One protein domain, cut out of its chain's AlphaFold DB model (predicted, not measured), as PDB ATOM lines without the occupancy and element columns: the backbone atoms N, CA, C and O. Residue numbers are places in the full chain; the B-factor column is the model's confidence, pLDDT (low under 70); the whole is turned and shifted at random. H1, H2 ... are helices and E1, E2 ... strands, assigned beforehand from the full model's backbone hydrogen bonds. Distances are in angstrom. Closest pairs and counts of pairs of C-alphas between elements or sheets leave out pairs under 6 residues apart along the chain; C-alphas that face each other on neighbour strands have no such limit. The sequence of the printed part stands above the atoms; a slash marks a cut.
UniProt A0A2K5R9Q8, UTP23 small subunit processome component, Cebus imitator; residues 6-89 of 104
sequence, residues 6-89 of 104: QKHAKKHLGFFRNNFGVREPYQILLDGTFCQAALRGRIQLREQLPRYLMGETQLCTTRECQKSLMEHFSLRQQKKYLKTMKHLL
ATOM      1  N   GLN A   6     214.939 310.189 163.883       87.69
ATOM      2  CA  GLN A   6     215.544 309.467 162.757       87.69
ATOM      3  C   GLN A   6     214.663 309.441 161.499       87.69
ATOM      4  O   GLN A   6     215.177 309.577 160.393       87.69
ATOM      5  N   LYS A   7     213.333 309.328 161.627       88.94
ATOM      6  CA  LYS A   7     212.428 309.348 160.465       88.94
ATOM      7  C   LYS A   7     212.454 310.709 159.764       88.94
ATOM      8  O   LYS A   7     212.438 310.760 158.534       88.94
ATOM      9  N   HIS A   8     212.536 311.798 160.529       91.19
ATOM     10  CA  HIS A   8     212.720 313.137 159.970       91.19
ATOM     11  C   HIS A   8     214.095 313.288 159.316       91.19
ATOM     12  O   HIS A   8     214.163 313.713 158.165       91.19
ATOM     13  N   ALA A   9     215.169 312.872 159.997       90.12
ATOM     14  CA  ALA A   9     216.522 312.912 159.441       90.12
ATOM     15  C   ALA A   9     216.602 312.168 158.099       90.12
ATOM     16  O   ALA A   9     217.056 312.738 157.111       90.12
ATOM     17  N   LYS A  10     216.038 310.956 158.016       90.56
ATOM     18  CA  LYS A  10     215.974 310.171 156.775       90.56
ATOM     19  C   LYS A  10     215.219 310.892 155.653       90.56
ATOM     20  O   LYS A  10     215.662 310.865 154.508       90.56
ATOM     21  N   LYS A  11     214.095 311.552 155.962       92.56
ATOM     22  CA  LYS A  11     213.340 312.344 154.973       92.56
ATOM     23  C   LYS A  11     214.188 313.497 154.426       92.56
ATOM     24  O   LYS A  11     214.243 313.682 153.213       92.56
ATOM     25  N   HIS A  12     214.857 314.243 155.305       92.44
ATOM     26  CA  HIS A  12     215.707 315.366 154.902       92.44
ATOM     27  C   HIS A  12     216.933 314.904 154.112       92.44
ATOM     28  O   HIS A  12     217.223 315.466 153.061       92.44
ATOM     29  N   LEU A  13     217.605 313.835 154.544       91.69
ATOM     30  CA  LEU A  13     218.721 313.255 153.797       91.69
ATOM     31  C   LEU A  13     218.288 312.753 152.419       91.69
ATOM     32  O   LEU A  13     219.007 312.963 151.449       91.69
ATOM     33  N   GLY A  14     217.096 312.160 152.299       92.31
ATOM     34  CA  GLY A  14     216.535 311.773 151.003       92.31
ATOM     35  C   GLY A  14     216.355 312.965 150.061       92.31
ATOM     36  O   GLY A  14     216.697 312.873 148.883       92.31
ATOM     37  N   PHE A  15     215.894 314.106 150.582       95.00
ATOM     38  CA  PHE A  15     215.810 315.346 149.814       95.00
ATOM     39  C   PHE A  15     217.194 315.822 149.346       95.00
ATOM     40  O   PHE A  15     217.367 316.085 148.157       95.00
ATOM     41  N   PHE A  16     218.195 315.860 150.232       92.38
ATOM     42  CA  PHE A  16     219.555 316.265 149.858       92.38
ATOM     43  C   PHE A  16     220.219 315.304 148.868       92.38
ATOM     44  O   PHE A  16     220.883 315.737 147.930       92.38
ATOM     45  N   ARG A  17     219.984 314.000 149.019       91.06
ATOM     46  CA  ARG A  17     220.492 312.981 148.100       91.06
ATOM     47  C   ARG A  17     219.921 313.143 146.698       91.06
ATOM     48  O   ARG A  17     220.668 313.092 145.727       91.06
ATOM     49  N   ASN A  18     218.607 313.330 146.601       93.38
ATOM     50  CA  ASN A  18     217.919 313.355 145.315       93.38
ATOM     51  C   ASN A  18     218.120 314.679 144.566       93.38
ATOM     52  O   ASN A  18     218.181 314.662 143.343       93.38
ATOM     53  N   ASN A  19     218.235 315.806 145.281       95.44
ATOM     54  CA  ASN A  19     218.306 317.134 144.657       95.44
ATOM     55  C   ASN A  19     219.730 317.705 144.579       95.44
ATOM     56  O   ASN A  19     220.028 318.456 143.660       95.44
ATOM     57  N   PHE A  20     220.612 317.356 145.523       92.25
ATOM     58  CA  PHE A  20     221.954 317.949 145.643       92.25
ATOM     59  C   PHE A  20     223.080 316.918 145.503       92.25
ATOM     60  O   PHE A  20     224.249 317.247 145.682       92.25
ATOM     61  N   GLY A  21     222.750 315.654 145.218       87.88
ATOM     62  CA  GLY A  21     223.745 314.606 145.000       87.88
ATOM     63  C   GLY A  21     224.545 314.216 146.247       87.88
ATOM     64  O   GLY A  21     225.585 313.576 146.114       87.88
ATOM     65  N   VAL A  22     224.076 314.561 147.451       87.75
ATOM     66  CA  VAL A  22     224.751 314.205 148.708       87.75
ATOM     67  C   VAL A  22     224.680 312.689 148.917       87.75
ATOM     68  O   VAL A  22     223.593 312.119 149.037       87.75
ATOM     69  N   ARG A  23     225.839 312.028 148.962       87.94
ATOM     70  CA  ARG A  23     225.968 310.569 149.084       87.94
ATOM     71  C   ARG A  23     226.822 310.190 150.286       87.94
ATOM     72  O   ARG A  23     227.579 311.003 150.807       87.94
ATOM     73  N   GLU A  24     226.667 308.944 150.710       87.12
ATOM     74  CA  GLU A  24     227.527 308.339 151.718       87.12
ATOM     75  C   GLU A  24     228.920 308.035 151.130       87.12
ATOM     76  O   GLU A  24     229.003 307.713 149.939       87.12
ATOM     77  N   PRO A  25     230.002 308.126 151.931       90.00
ATOM     78  CA  PRO A  25     230.023 308.549 153.334       90.00
ATOM     79  C   PRO A  25     229.780 310.061 153.494       90.00
ATOM     80  O   PRO A  25     230.419 310.890 152.848       90.00
ATOM     81  N   TYR A  26     228.852 310.432 154.382       87.94
ATOM     82  CA  TYR A  26     228.493 311.827 154.626       87.94
ATOM     83  C   TYR A  26     229.653 312.566 155.287       87.94
ATOM     84  O   TYR A  26     230.029 312.250 156.416       87.94
ATOM     85  N   GLN A  27     230.193 313.572 154.605       87.38
ATOM     86  CA  GLN A  27     231.226 314.445 155.156       87.38
ATOM     87  C   GLN A  27     230.577 315.487 156.070       87.38
ATOM     88  O   GLN A  27     229.859 316.375 155.612       87.38
ATOM     89  N   ILE A  28     230.808 315.362 157.374       86.69
ATOM     90  CA  ILE A  28     230.222 316.223 158.400       86.69
ATOM     91  C   ILE A  28     231.313 317.120 158.954       86.69
ATOM     92  O   ILE A  28     232.217 316.654 159.648       86.69
ATOM     93  N   LEU A  29     231.200 318.416 158.686       86.44
ATOM     94  CA  LEU A  29     232.048 319.416 159.310       86.44
ATOM     95  C   LEU A  29     231.535 319.718 160.722       86.44
ATOM     96  O   LEU A  29     230.386 320.117 160.904       86.44
ATOM     97  N   LEU A  30     232.390 319.519 161.719       85.38
ATOM     98  CA  LEU A  30     232.093 319.800 163.115       85.38
ATOM     99  C   LEU A  30     232.767 321.097 163.547       85.38
ATOM    100  O   LEU A  30     233.967 321.289 163.343       85.38
ATOM    101  N   ASP A  31     231.992 321.950 164.208       84.81
ATOM    102  CA  ASP A  31     232.517 323.137 164.866       84.81
ATOM    103  C   ASP A  31     233.147 322.797 166.231       84.81
ATOM    104  O   ASP A  31     232.822 321.790 166.879       84.81
ATOM    105  N   GLY A  32     234.050 323.661 166.693       79.44
ATOM    106  CA  GLY A  32     234.716 323.538 167.981       79.44
ATOM    107  C   GLY A  32     233.726 323.481 169.149       79.44
ATOM    108  O   GLY A  32     233.841 322.613 170.020       79.44
ATOM    109  N   THR A  33     232.699 324.334 169.137       85.75
ATOM    110  CA  THR A  33     231.673 324.381 170.193       85.75
ATOM    111  C   THR A  33     230.948 323.040 170.348       85.75
ATOM    112  O   THR A  33     230.792 322.524 171.461       85.75
ATOM    113  N   PHE A  34     230.596 322.408 169.226       87.19
ATOM    114  CA  PHE A  34     229.956 321.098 169.198       87.19
ATOM    115  C   PHE A  34     230.882 320.000 169.733       87.19
ATOM    116  O   PHE A  34     230.462 319.154 170.526       87.19
ATOM    117  N   CYS A  35     232.168 320.043 169.376       83.44
ATOM    118  CA  CYS A  35     233.155 319.091 169.885       83.44
ATOM    119  C   CYS A  35     233.363 319.231 171.403       83.44
ATOM    120  O   CYS A  35     233.468 318.228 172.113       83.44
ATOM    121  N   GLN A  36     233.382 320.461 171.925       83.44
ATOM    122  CA  GLN A  36     233.446 320.712 173.367       83.44
ATOM    123  C   GLN A  36     232.201 320.185 174.086       83.44
ATOM    124  O   GLN A  36     232.333 319.528 175.123       83.44
ATOM    125  N   ALA A  37     231.008 320.423 173.540       88.38
ATOM    126  CA  ALA A  37     229.767 319.894 174.096       88.38
ATOM    127  C   ALA A  37     229.774 318.355 174.122       88.38
ATOM    128  O   ALA A  37     229.469 317.755 175.154       88.38
ATOM    129  N   ALA A  38     230.220 317.715 173.037       87.81
ATOM    130  CA  ALA A  38     230.346 316.263 172.962       87.81
ATOM    131  C   ALA A  38     231.319 315.705 174.012       87.81
ATOM    132  O   ALA A  38     231.021 314.706 174.667       87.81
ATOM    133  N   LEU A  39     232.454 316.374 174.240       84.44
ATOM    134  CA  LEU A  39     233.415 315.969 175.268       84.44
ATOM    135  C   LEU A  39     232.873 316.105 176.690       84.44
ATOM    136  O   LEU A  39     233.125 315.224 177.519       84.44
ATOM    137  N   ARG A  40     232.134 317.183 176.980       86.88
ATOM    138  CA  ARG A  40     231.479 317.387 178.283       86.88
ATOM    139  C   ARG A  40     230.388 316.344 178.516       86.88
ATOM    140  O   ARG A  40     230.354 315.733 179.579       86.88
ATOM    141  N   GLY A  41     229.575 316.076 177.494       88.62
ATOM    142  CA  GLY A  41     228.522 315.060 177.519       88.62
ATOM    143  C   GLY A  41     229.018 313.615 177.416       88.62
ATOM    144  O   GLY A  41     228.202 312.701 177.460       88.62
ATOM    145  N   ARG A  42     230.335 313.387 177.264       86.38
ATOM    146  CA  ARG A  42     230.946 312.062 177.019       86.38
ATOM    147  C   ARG A  42     230.303 311.320 175.836       86.38
ATOM    148  O   ARG A  42     230.186 310.097 175.844       86.38
ATOM    149  N   ILE A  43     229.899 312.071 174.816       88.31
ATOM    150  CA  ILE A  43     229.226 311.558 173.625       88.31
ATOM    151  C   ILE A  43     230.279 311.108 172.616       88.31
ATOM    152  O   ILE A  43     231.137 311.884 172.195       88.31
ATOM    153  N   GLN A  44     230.184 309.853 172.188       86.12
ATOM    154  CA  GLN A  44     231.041 309.305 171.143       86.12
ATOM    155  C   GLN A  44     230.455 309.631 169.764       86.12
ATOM    156  O   GLN A  44     229.630 308.892 169.227       86.12
ATOM    157  N   LEU A  45     230.869 310.765 169.190       87.44
ATOM    158  CA  LEU A  45     230.328 311.279 167.923       87.44
ATOM    159  C   LEU A  45     230.439 310.282 166.765       87.44
ATOM    160  O   LEU A  45     229.509 310.176 165.970       87.44
ATOM    161  N   ARG A  46     231.530 309.508 166.718       84.19
ATOM    162  CA  ARG A  46     231.770 308.479 165.697       84.19
ATOM    163  C   ARG A  46     230.697 307.392 165.669       84.19
ATOM    164  O   ARG A  46     230.441 306.839 164.613       84.19
ATOM    165  N   GLU A  47     230.074 307.086 166.801       88.06
ATOM    166  CA  GLU A  47     229.013 306.076 166.868       88.06
ATOM    167  C   GLU A  47     227.627 306.707 166.751       88.06
ATOM    168  O   GLU A  47     226.723 306.156 166.126       88.06
ATOM    169  N   GLN A  48     227.449 307.878 167.361       89.94
ATOM    170  CA  GLN A  48     226.150 308.535 167.451       89.94
ATOM    171  C   GLN A  48     225.711 309.141 166.117       89.94
ATOM    172  O   GLN A  48     224.531 309.051 165.779       89.94
ATOM    173  N   LEU A  49     226.630 309.724 165.340       89.38
ATOM    174  CA  LEU A  49     226.286 310.373 164.072       89.38
ATOM    175  C   LEU A  49     225.851 309.378 162.985       89.38
ATOM    176  O   LEU A  49     224.762 309.587 162.446       89.38
ATOM    177  N   PRO A  50     226.563 308.260 162.730       90.62
ATOM    178  CA  PRO A  50     226.070 307.231 161.813       90.62
ATOM    179  C   PRO A  50     224.715 306.659 162.229       90.62
ATOM    180  O   PRO A  50     223.827 306.478 161.400       90.62
ATOM    181  N   ARG A  51     224.505 306.434 163.535       90.50
ATOM    182  CA  ARG A  51     223.221 305.938 164.065       90.50
ATOM    183  C   ARG A  51     222.080 306.935 163.886       90.50
ATOM    184  O   ARG A  51     220.934 306.532 163.692       90.50
ATOM    185  N   TYR A  52     222.363 308.228 164.002       90.88
ATOM    186  CA  TYR A  52     221.356 309.271 163.849       90.88
ATOM    187  C   TYR A  52     220.999 309.511 162.379       90.88
ATOM    188  O   TYR A  52     219.819 309.629 162.051       90.88
ATOM    189  N   LEU A  53     222.009 309.552 161.504       90.75
ATOM    190  CA  LEU A  53     221.852 309.804 160.070       90.75
ATOM    191  C   LEU A  53     221.505 308.546 159.267       90.75
ATOM    192  O   LEU A  53     221.081 308.664 158.124       90.75
ATOM    193  N   MET A  54     221.600 307.363 159.881       89.94
ATOM    194  CA  MET A  54     221.310 306.071 159.255       89.94
ATOM    195  C   MET A  54     222.169 305.796 158.010       89.94
ATOM    196  O   MET A  54     221.669 305.231 157.042       89.94
ATOM    197  N   GLY A  55     223.438 306.200 158.053       88.81
ATOM    198  CA  GLY A  55     224.384 306.068 156.948       88.81
ATOM    199  C   GLY A  55     225.825 306.250 157.415       88.81
ATOM    200  O   GLY A  55     226.063 306.675 158.551       88.81
ATOM    201  N   GLU A  56     226.792 305.923 156.561       89.50
ATOM    202  CA  GLU A  56     228.205 306.126 156.889       89.50
ATOM    203  C   GLU A  56     228.541 307.617 156.993       89.50
ATOM    204  O   GLU A  56     228.091 308.431 156.187       89.50
ATOM    205  N   THR A  57     229.344 307.993 157.992       89.25
ATOM    206  CA  THR A  57     229.736 309.392 158.211       89.25
ATOM    207  C   THR A  57     231.239 309.520 158.354       89.25
ATOM    208  O   THR A  57     231.850 308.826 159.169       89.25
ATOM    209  N   GLN A  58     231.807 310.485 157.645       87.69
ATOM    210  CA  GLN A  58     233.169 310.946 157.821       87.69
ATOM    211  C   GLN A  58     233.138 312.286 158.550       87.69
ATOM    212  O   GLN A  58     232.524 313.247 158.094       87.69
ATOM    213  N   LEU A  59     233.776 312.344 159.712       85.44
ATOM    214  CA  LEU A  59     233.770 313.530 160.555       85.44
ATOM    215  C   LEU A  59     235.027 314.358 160.288       85.44
ATOM    216  O   LEU A  59     236.139 313.846 160.397       85.44
ATOM    217  N   CYS A  60     234.834 315.635 159.983       83.06
ATOM    218  CA  CYS A  60     235.881 316.585 159.636       83.06
ATOM    219  C   CYS A  60     235.849 317.775 160.603       83.06
ATOM    220  O   CYS A  60     234.785 318.175 161.071       83.06
ATOM    221  N   THR A  61     237.000 318.386 160.872       80.44
ATOM    222  CA  THR A  61     237.100 319.654 161.617       80.44
ATOM    223  C   THR A  61     238.004 320.615 160.858       80.44
ATOM    224  O   THR A  61     238.960 320.185 160.208       80.44
ATOM    225  N   THR A  62     237.759 321.920 160.953       79.56
ATOM    226  CA  THR A  62     238.716 322.906 160.430       79.56
ATOM    227  C   THR A  62     239.920 323.020 161.367       79.56
ATOM    228  O   THR A  62     239.808 322.841 162.584       79.56
ATOM    229  N   ARG A  63     241.097 323.333 160.807       73.56
ATOM    230  CA  ARG A  63     242.316 323.551 161.609       73.56
ATOM    231  C   ARG A  63     242.147 324.713 162.583       73.56
ATOM    232  O   ARG A  63     242.616 324.626 163.712       73.56
ATOM    233  N   GLU A  64     241.460 325.767 162.154       73.06
ATOM    234  CA  GLU A  64     241.265 326.961 162.974       73.06
ATOM    235  C   GLU A  64     240.340 326.695 164.168       73.06
ATOM    236  O   GLU A  64     240.686 327.073 165.285       73.06
ATOM    237  N   CYS A  65     239.251 325.931 163.997       71.38
ATOM    238  CA  CYS A  65     238.424 325.513 165.135       71.38
ATOM    239  C   CYS A  65     239.181 324.578 166.087       71.38
ATOM    240  O   CYS A  65     238.929 324.593 167.288       71.38
ATOM    241  N   GLN A  66     240.115 323.761 165.589       72.38
ATOM    242  CA  GLN A  66     240.931 322.912 166.456       72.38
ATOM    243  C   GLN A  66     241.908 323.741 167.301       72.38
ATOM    244  O   GLN A  66     242.025 323.493 168.499       72.38
ATOM    245  N   LYS A  67     242.588 324.728 166.703       76.06
ATOM    246  CA  LYS A  67     243.525 325.609 167.416       76.06
ATOM    247  C   LYS A  67     242.826 326.428 168.498       76.06
ATOM    248  O   LYS A  67     243.204 326.313 169.661       76.06
ATOM    249  N   SER A  68     241.776 327.167 168.137       78.69
ATOM    250  CA  SER A  68     241.052 328.041 169.073       78.69
ATOM    251  C   SER A  68     240.481 327.260 170.258       78.69
ATOM    252  O   SER A  68     240.574 327.671 171.413       78.69
ATOM    253  N   LEU A  69     239.961 326.058 170.003       76.81
ATOM    254  CA  LEU A  69     239.473 325.175 171.054       76.81
ATOM    255  C   LEU A  69     240.590 324.676 171.976       76.81
ATOM    256  O   LEU A  69     240.386 324.534 173.182       76.81
ATOM    257  N   MET A  70     241.758 324.359 171.412       76.44
ATOM    258  CA  MET A  70     242.903 323.891 172.185       76.44
ATOM    259  C   MET A  70     243.474 325.001 173.070       76.44
ATOM    260  O   MET A  70     243.811 324.706 174.215       76.44
ATOM    261  N   GLU A  71     243.515 326.251 172.604       80.50
ATOM    262  CA  GLU A  71     243.997 327.409 173.379       80.50
ATOM    263  C   GLU A  71     243.209 327.623 174.678       80.50
ATOM    264  O   GLU A  71     243.793 327.869 175.731       80.50
ATOM    265  N   HIS A  72     241.889 327.439 174.644       78.69
ATOM    266  CA  HIS A  72     241.037 327.598 175.826       78.69
ATOM    267  C   HIS A  72     241.003 326.375 176.759       78.69
ATOM    268  O   HIS A  72     240.352 326.408 177.808       78.69
ATOM    269  N   PHE A  73     241.677 325.276 176.411       80.44
ATOM    270  CA  PHE A  73     241.645 324.037 177.185       80.44
ATOM    271  C   PHE A  73     242.926 323.776 177.974       80.44
ATOM    272  O   PHE A  73     244.039 323.891 177.477       80.44
ATOM    273  N   SER A  74     242.769 323.281 179.206       83.50
ATOM    274  CA  SER A  74     243.897 322.787 180.003       83.50
ATOM    275  C   SER A  74     244.592 321.609 179.303       83.50
ATOM    276  O   SER A  74     243.930 320.783 178.671       83.50
ATOM    277  N   LEU A  75     245.898 321.424 179.526       76.50
ATOM    278  CA  LEU A  75     246.702 320.337 178.932       76.50
ATOM    279  C   LEU A  75     246.073 318.934 179.081       76.50
ATOM    280  O   LEU A  75     246.158 318.098 178.181       76.50
ATOM    281  N   ARG A  76     245.394 318.659 180.205       79.75
ATOM    282  CA  ARG A  76     244.664 317.395 180.427       79.75
ATOM    283  C   ARG A  76     243.488 317.224 179.458       79.75
ATOM    284  O   ARG A  76     243.273 316.132 178.933       79.75
ATOM    285  N   GLN A  77     242.744 318.300 179.213       75.81
ATOM    286  CA  GLN A  77     241.610 318.318 178.290       75.81
ATOM    287  C   GLN A  77     242.084 318.227 176.841       75.81
ATOM    288  O   GLN A  77     241.507 317.456 176.084       75.81
ATOM    289  N   GLN A  78     243.187 318.891 176.485       75.00
ATOM    290  CA  GLN A  78     243.813 318.756 175.167       75.00
ATOM    291  C   GLN A  78     244.249 317.311 174.887       75.00
ATOM    292  O   GLN A  78     243.909 316.754 173.846       75.00
ATOM    293  N   LYS A  79     244.928 316.649 175.838       78.50
ATOM    294  CA  LYS A  79     245.316 315.231 175.702       78.50
ATOM    295  C   LYS A  79     244.098 314.319 175.541       78.50
ATOM    296  O   LYS A  79     244.115 313.404 174.719       78.50
ATOM    297  N   LYS A  80     243.023 314.575 176.296       77.19
ATOM    298  CA  LYS A  80     241.755 313.841 176.177       77.19
ATOM    299  C   LYS A  80     241.072 314.096 174.830       77.19
ATOM    300  O   LYS A  80     240.619 313.133 174.216       77.19
ATOM    301  N   TYR A  81     241.036 315.343 174.359       75.81
ATOM    302  CA  TYR A  81     240.517 315.728 173.046       75.81
ATOM    303  C   TYR A  81     241.278 314.987 171.955       75.81
ATOM    304  O   TYR A  81     240.678 314.206 171.230       75.81
ATOM    305  N   LEU A  82     242.607 315.128 171.914       73.69
ATOM    306  CA  LEU A  82     243.456 314.475 170.922       73.69
ATOM    307  C   LEU A  82     243.278 312.960 170.944       73.69
ATOM    308  O   LEU A  82     243.179 312.371 169.882       73.69
ATOM    309  N   LYS A  83     243.175 312.321 172.120       75.88
ATOM    310  CA  LYS A  83     242.943 310.870 172.228       75.88
ATOM    311  C   LYS A  83     241.564 310.444 171.709       75.88
ATOM    312  O   LYS A  83     241.472 309.416 171.049       75.88
ATOM    313  N   THR A  84     240.520 311.218 172.001       70.88
ATOM    314  CA  THR A  84     239.130 310.909 171.612       70.88
ATOM    315  C   THR A  84     238.873 311.226 170.137       70.88
ATOM    316  O   THR A  84     238.125 310.524 169.465       70.88
ATOM    317  N   MET A  85     239.536 312.262 169.625       69.19
ATOM    318  CA  MET A  85     239.331 312.830 168.296       69.19
ATOM    319  C   MET A  85     240.417 312.429 167.296       69.19
ATOM    320  O   MET A  85     240.444 312.970 166.196       69.19
ATOM    321  N   LYS A  86     241.276 311.439 167.606       66.75
ATOM    322  CA  LYS A  86     242.257 310.903 166.636       66.75
ATOM    323  C   LYS A  86     241.606 310.471 165.322       66.75
ATOM    324  O   LYS A  86     242.218 310.567 164.271       66.75
ATOM    325  N   HIS A  87     240.361 310.009 165.391       62.94
ATOM    326  CA  HIS A  87     239.582 309.570 164.234       62.94
ATOM    327  C   HIS A  87     239.016 310.721 163.390       62.94
ATOM    328  O   HIS A  87     238.549 310.465 162.289       62.94
ATOM    329  N   LEU A  88     239.058 311.963 163.886       61.09
ATOM    330  CA  LEU A  88     238.723 313.167 163.116       61.09
ATOM    331  C   LEU A  88     239.909 313.656 162.259       61.09
ATOM    332  O   LEU A  88     239.758 314.591 161.481       61.09
ATOM    333  N   LEU A  89     241.100 313.057 162.415       55.06
ATOM    334  CA  LEU A  89     242.361 313.535 161.826       55.06
ATOM    335  C   LEU A  89     242.685 312.941 160.437       55.06
ATOM    336  O   LEU A  89     243.838 313.001 160.013       55.06
TER     337      LEU A  89
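AT A GLANCE: This is residues 6 to 89 of the 104 residues of the protein "UTP23 small subunit processome component" of Cebus imitator (UniProt A0A2K5R9Q8). A short two-stranded ribbon, E1 and E2, forms the middle of an elongated model, with H3 alongside E2; H1 makes one end, and H2, H4 and H5 gather loosely at the other. Residues 15 to 21, of which 15 to 20 belong to H1, stick out free. The printed part has 84 residues, mostly helix, in the order H1 E1 H2 H3 E2 H4 H5, with a parallel sheet E1 E2. It is only just loose, close to compact, with a radius of gyration of the C-alphas of 14.4 A and spans of 44 by 23 by 18 A.

IN THESE COORDINATES: Find C-alpha 26 at (228.493, 311.827, 154.626), where E1, residues 26 to 30, begins its 12.2 A; E2, residues 57 to 61, spans 13.1 A. H3, residues 45 to 53, spans 11.6 A. H1, residues 6 to 20, runs 20.1 A from C-alpha 6 at (215.544, 309.467, 162.757). H2, residues 32 to 40, spans 12.4 A, and H4, residues 63 to 71, 12.5 A. H5, residues 75 to 84, runs 14.1 A to C-alpha 84 at (239.130, 310.909, 171.612).

HOW THE PARTS SIT: Look first at E1 and E2, parallel at 30 degrees, with N 28 and O 58 at 2.8 A, within hydrogen-bond range. E1, H2, H3 and E2 form a strand-helix-strand unit, two parallel strands joined through helices, with a right-handed crossover. The closest C-alphas of H3 and E2, Pro 50 and Thr 57, are 5.6 A apart. H1 and H3 touch, about perpendicular at 80 degrees, closest at the C-alphas of Gln 6 and Tyr 52, 5.9 A. H2 and H4 touch at a steep tilt of 50 degrees, the same way, closest at the C-alphas of Gly 32 and Cys 65, 5.1 A. H5 and H4 are close but not clearly touching, with the C-alphas of Met 70 and Gln 78 closest at 6.0 A. In H1, H2, H4 and H5 every O i to N i+4 pair is within hydrogen-bond range; in H3, 4 of 5 are.

THE WHOLE: The C-alphas farthest apart, those of Asn 18 and Leu 75, are 44.8 A apart. The printed part has no cut, and its six links between elements are tight. Look for low confidence at residues 85 to 89, under 70; the mean pLDDT of the printed part is 83.6.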